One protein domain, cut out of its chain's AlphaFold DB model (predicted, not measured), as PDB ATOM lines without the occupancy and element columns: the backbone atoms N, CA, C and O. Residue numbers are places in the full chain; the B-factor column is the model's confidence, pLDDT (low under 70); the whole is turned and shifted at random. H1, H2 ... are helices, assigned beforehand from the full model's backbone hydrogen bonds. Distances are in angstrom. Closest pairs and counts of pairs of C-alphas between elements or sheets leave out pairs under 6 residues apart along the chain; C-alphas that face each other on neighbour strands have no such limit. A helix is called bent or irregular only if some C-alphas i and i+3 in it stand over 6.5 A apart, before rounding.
ATOM      1  N   ALA A  68     143.148 196.977 179.929       84.69
ATOM      2  CA  ALA A  68     143.286 198.374 180.327       84.69
ATOM      3  C   ALA A  68     144.745 198.772 180.594       84.69
ATOM      4  O   ALA A  68     145.178 199.834 180.153       84.69
ATOM      5  N   ASP A  69     145.527 197.907 181.248       84.25
ATOM      6  CA  ASP A  69     146.940 198.186 181.522       84.25
ATOM      7  C   ASP A  69     147.768 198.236 180.230       84.25
ATOM      8  O   ASP A  69     148.586 199.138 180.044       84.25
ATOM      9  N   LEU A  70     147.511 197.302 179.306       89.06
ATOM     10  CA  LEU A  70     148.190 197.232 178.013       89.06
ATOM     11  C   LEU A  70     147.816 198.420 177.116       89.06
ATOM     12  O   LEU A  70     148.683 199.011 176.476       89.06
ATOM     13  N   GLU A  71     146.538 198.790 177.087       90.94
ATOM     14  CA  GLU A  71     146.031 199.946 176.345       90.94
ATOM     15  C   GLU A  71     146.593 201.258 176.900       90.94
ATOM     16  O   GLU A  71     147.006 202.130 176.136       90.94
ATOM     17  N   SER A  72     146.683 201.378 178.227       90.19
ATOM     18  CA  SER A  72     147.283 202.534 178.894       90.19
ATOM     19  C   SER A  72     148.769 202.684 178.544       90.19
ATOM     20  O   SER A  72     149.204 203.768 178.145       90.19
ATOM     21  N   PHE A  73     149.531 201.586 178.571       93.31
ATOM     22  CA  PHE A  73     150.928 201.589 178.129       93.31
ATOM     23  C   PHE A  73     151.061 201.961 176.645       93.31
ATOM     24  O   PHE A  73     151.873 202.814 176.278       93.31
ATOM     25  N   GLN A  74     150.221 201.387 175.780       93.81
ATOM     26  CA  GLN A  74     150.231 201.693 174.350       93.81
ATOM     27  C   GLN A  74     149.940 203.177 174.071       93.81
ATOM     28  O   GLN A  74     150.521 203.743 173.143       93.81
ATOM     29  N   ASN A  75     149.093 203.826 174.875       93.19
ATOM     30  CA  ASN A  75     148.846 205.265 174.773       93.19
ATOM     31  C   ASN A  75     150.098 206.094 175.103       93.19
ATOM     32  O   ASN A  75     150.382 207.053 174.385       93.19
ATOM     33  N   HIS A  76     150.881 205.711 176.119       93.94
ATOM     34  CA  HIS A  76     152.169 206.364 176.400       93.94
ATOM     35  C   HIS A  76     153.150 206.176 175.240       93.94
ATOM     36  O   HIS A  76     153.741 207.150 174.775       93.94
ATOM     37  N   VAL A  77     153.258 204.965 174.683       95.69
ATOM     38  CA  VAL A  77     154.095 204.727 173.493       95.69
ATOM     39  C   VAL A  77     153.692 205.647 172.339       95.69
ATOM     40  O   VAL A  77     154.563 206.215 171.687       95.69
ATOM     41  N   LEU A  78     152.394 205.865 172.107       95.19
ATOM     42  CA  LEU A  78     151.917 206.746 171.035       95.19
ATOM     43  C   LEU A  78     152.223 208.230 171.260       95.19
ATOM     44  O   LEU A  78     152.373 208.953 170.272       95.19
ATOM     45  N   MET A  79     152.336 208.682 172.512       94.62
ATOM     46  CA  MET A  79     152.756 210.052 172.817       94.62
ATOM     47  C   MET A  79     154.209 210.308 172.410       94.62
ATOM     48  O   MET A  79     154.509 211.342 171.815       94.62
ATOM     49  N   TYR A  80     155.106 209.360 172.686       95.44
ATOM     50  CA  TYR A  80     156.535 209.510 172.394       95.44
ATOM     51  C   TYR A  80     156.915 209.046 170.981       95.44
ATOM     52  O   TYR A  80     157.819 209.616 170.368       95.44
ATOM     53  N   ALA A  81     156.229 208.039 170.445       95.00
ATOM     54  CA  ALA A  81     156.469 207.434 169.138       95.00
ATOM     55  C   ALA A  81     155.152 207.320 168.354       95.00
ATOM     56  O   ALA A  81     154.564 206.247 168.198       95.00
ATOM     57  N   SER A  82     154.665 208.457 167.852       93.81
ATOM     58  CA  SER A  82     153.419 208.483 167.082       93.81
ATOM     59  C   SER A  82     153.539 207.660 165.789       93.81
ATOM     60  O   SER A  82     154.539 207.760 165.078       93.81
ATOM     61  N   LYS A  83     152.470 206.945 165.413       90.62
ATOM     62  CA  LYS A  83     152.406 206.115 164.190       90.62
ATOM     63  C   LYS A  83     152.600 206.882 162.874       90.62
ATOM     64  O   LYS A  83     152.789 206.260 161.837       90.62
ATOM     65  N   ARG A  84     152.474 208.212 162.891       93.12
ATOM     66  CA  ARG A  84     152.506 209.059 161.685       93.12
ATOM     67  C   ARG A  84     153.919 209.457 161.265       93.12
ATOM     68  O   ARG A  84     154.088 209.971 160.166       93.12
ATOM     69  N   PHE A  85     154.908 209.242 162.127       91.62
ATOM     70  CA  PHE A  85     156.296 209.588 161.855       91.62
ATOM     71  C   PHE A  85     157.116 208.318 161.650       91.62
ATOM     72  O   PHE A  85     156.996 207.360 162.412       91.62
ATOM     73  N   ALA A  86     157.958 208.321 160.618       93.00
ATOM     74  CA  ALA A  86     158.951 207.279 160.421       93.00
ATOM     75  C   ALA A  86     160.162 207.582 161.311       93.00
ATOM     76  O   ALA A  86     160.772 208.645 161.202       93.00
ATOM     77  N   PHE A  87     160.500 206.648 162.192       94.19
ATOM     78  CA  PHE A  87     161.685 206.725 163.038       94.19
ATOM     79  C   PHE A  87     162.704 205.687 162.575       94.19
ATOM     80  O   PHE A  87     162.337 204.585 162.169       94.19
ATOM     81  N   THR A  88     163.989 206.018 162.670       96.56
ATOM     82  CA  THR A  88     165.041 205.006 162.570       96.56
ATOM     83  C   THR A  88     164.958 204.058 163.775       96.56
ATOM     84  O   THR A  88     164.599 204.508 164.869       96.56
ATOM     85  N   PRO A  89     165.304 202.765 163.617       95.56
ATOM     86  CA  PRO A  89     165.203 201.774 164.692       95.56
ATOM     87  C   PRO A  89     165.783 202.212 166.054       95.56
ATOM     88  O   PRO A  89     165.035 202.169 167.030       95.56
ATOM     89  N   PRO A  90     167.019 202.752 166.158       97.31
ATOM     90  CA  PRO A  90     167.568 203.155 167.459       97.31
ATOM     91  C   PRO A  90     166.802 204.318 168.109       97.31
ATOM     92  O   PRO A  90     166.678 204.393 169.331       97.31
ATOM     93  N   VAL A  91     166.248 205.232 167.305       96.75
ATOM     94  CA  VAL A  91     165.449 206.359 167.810       96.75
ATOM     95  C   VAL A  91     164.095 205.873 168.321       96.75
ATOM     96  O   VAL A  91     163.604 206.368 169.336       96.75
ATOM     97  N   TYR A  92     163.487 204.908 167.630       96.75
ATOM     98  CA  TYR A  92     162.236 204.296 168.065       96.75
ATOM     99  C   TYR A  92     162.418 203.542 169.388       96.75
ATOM    100  O   TYR A  92     161.640 203.753 170.317       96.75
ATOM    101  N   GLU A  93     163.478 202.741 169.509       96.81
ATOM    102  CA  GLU A  93     163.804 202.006 170.737       96.81
ATOM    103  C   GLU A  93     163.975 202.942 171.937       96.81
ATOM    104  O   GLU A  93     163.330 202.747 172.968       96.81
ATOM    105  N   ALA A  94     164.759 204.014 171.786       97.69
ATOM    106  CA  ALA A  94     164.949 205.002 172.845       97.69
ATOM    107  C   ALA A  94     163.621 205.650 173.290       97.69
ATOM    108  O   ALA A  94     163.386 205.842 174.485       97.69
ATOM    109  N   ARG A  95     162.719 205.950 172.345       97.31
ATOM    110  CA  ARG A  95     161.393 206.529 172.637       97.31
ATOM    111  C   ARG A  95     160.470 205.545 173.353       97.31
ATOM    112  O   ARG A  95     159.744 205.955 174.256       97.31
ATOM    113  N   VAL A  96     160.502 204.266 172.983       96.44
ATOM    114  CA  VAL A  96     159.724 203.217 173.660       96.44
ATOM    115  C   VAL A  96     160.232 203.001 175.088       96.44
ATOM    116  O   VAL A  96     159.422 202.897 176.008       96.44
ATOM    117  N   LEU A  97     161.553 203.003 175.297       97.25
ATOM    118  CA  LEU A  97     162.148 202.921 176.635       97.25
ATOM    119  C   LEU A  97     161.735 204.109 177.512       97.25
ATOM    120  O   LEU A  97     161.341 203.915 178.662       97.25
ATOM    121  N   LEU A  98     161.755 205.326 176.958       96.69
ATOM    122  CA  LEU A  98     161.287 206.522 177.661       96.69
ATOM    123  C   LEU A  98     159.802 206.416 178.043       96.69
ATOM    124  O   LEU A  98     159.445 206.697 179.184       96.69
ATOM    125  N   ALA A  99     158.952 205.946 177.123       96.81
ATOM    126  CA  ALA A  99     157.531 205.725 177.390       96.81
ATOM    127  C   ALA A  99     157.294 204.691 178.506       96.81
ATOM    128  O   ALA A  99     156.374 204.844 179.307       96.81
ATOM    129  N   ALA A 100     158.127 203.649 178.585       96.31
ATOM    130  CA  ALA A 100     158.054 202.648 179.647       96.31
ATOM    131  C   ALA A 100     158.445 203.209 181.017       96.31
ATOM    132  O   ALA A 100     157.774 202.908 182.005       96.31
ATOM    133  N   LEU A 101     159.485 204.043 181.083       96.19
ATOM    134  CA  LEU A 101     159.858 204.736 182.319       96.19
ATOM    135  C   LEU A 101     158.727 205.649 182.805       96.19
ATOM    136  O   LEU A 101     158.354 205.587 183.978       96.19
ATOM    137  N   ASP A 102     158.145 206.427 181.893       94.50
ATOM    138  CA  ASP A 102     157.038 207.333 182.197       94.50
ATOM    139  C   ASP A 102     155.785 206.572 182.666       94.50
ATOM    140  O   ASP A 102     155.189 206.902 183.693       94.50
ATOM    141  N   TYR A 103     155.434 205.471 181.994       94.62
ATOM    142  CA  TYR A 103     154.294 204.637 182.381       94.62
ATOM    143  C   TYR A 103     154.487 204.008 183.763       94.62
ATOM    144  O   TYR A 103     153.573 204.019 184.590       94.62
ATOM    145  N   ASN A 104     155.685 203.489 184.046       93.44
ATOM    146  CA  ASN A 104     155.992 202.879 185.339       93.44
ATOM    147  C   ASN A 104     155.881 203.886 186.490       93.44
ATOM    148  O   ASN A 104     155.427 203.517 187.574       93.44
ATOM    149  N   PHE A 105     156.242 205.149 186.248       90.94
ATOM    150  CA  PHE A 105     156.068 206.225 187.219       90.94
ATOM    151  C   PHE A 105     154.583 206.543 187.470       90.94
ATOM    152  O   PHE A 105     154.176 206.755 188.614       90.94
ATOM    153  N   HIS A 106     153.748 206.518 186.427       87.00
ATOM    154  CA  HIS A 106     152.329 206.879 186.520       87.00
ATOM    155  C   HIS A 106     151.394 205.739 186.953       87.00
ATOM    156  O   HIS A 106     150.323 206.012 187.501       87.00
ATOM    157  N   ARG A 107     151.780 204.470 186.766       85.00
ATOM    158  CA  ARG A 107     150.932 203.290 187.029       85.00
ATOM    159  C   ARG A 107     150.382 203.219 188.458       85.00
ATOM    160  O   ARG A 107     149.248 202.795 188.649       85.00
ATOM    161  N   ASN A 108     151.168 203.636 189.450       83.06
ATOM    162  CA  ASN A 108     150.796 203.564 190.869       83.06
ATOM    163  C   ASN A 108     150.431 204.932 191.459       83.06
ATOM    164  O   ASN A 108     150.485 205.119 192.676       83.06
TER     165      ASN A 108
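What this domain is: This is residues 68 to 108 of the 139 residues of an uncharacterized protein of Perca fluviatilis (UniProt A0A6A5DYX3). Two helices run opposite ways and cross at a steep tilt, the shorter H1 packing on residues 95 to 103 of the longer H2. A loop, residues 81 to 88, leads from the end of H1 to the start of H2, at one end of the long axis. The printed part has 41 residues with two named helices, H1 then H2, and no named strand; the class is all helix. The whole is compact, with a radius of gyration of the C-alphas of 10.3 A, and elongated, spanning 31 by 16 by 12 A.

Where its parts are: H1 holds residues 68 to 80 and measures 19.0 A from first to last C-alpha. It begins with the C-alpha of Ala 68 at (143.286, 198.374, 180.327) and ends with that of Tyr 80 at (156.535, 209.510, 172.394). Residues 81 to 88 form the link. H2 holds residues 89 to 106 and measures 25.9 A, from the C-alpha of Pro 89 at (165.203, 201.774, 164.692) to that of His 106 at (152.329, 206.879, 186.520). Residues 107 and 108 follow it. Neither helix is bent or irregular.

How they stand to each other: H1 and H2 touch, with 16 pairs of C-alphas within 8 A. Their closest C-alphas, those of Val 77 and Ala 99, are 5.3 A apart. H2 touches H1 with residues 95 to 103 alone. The lines of the two helices stand at a steep tilt of 51 degrees, and they run opposite ways. Their centres are 10.4 A apart. In H1 and H2 every O i to N i+4 pair is within hydrogen-bond range.

The domain as a whole: The two C-alphas farthest apart, those of Ala 86 in the link and Asn 108, are 31.7 A apart. The first and last printed C-alphas, those of Ala 68 and Asn 108, are 13.9 A apart. The link from H1 to H2, with 8 residues, is short but not tight. The printed part has no cut. Its mean pLDDT is 93.4, and no printed residue is under 70.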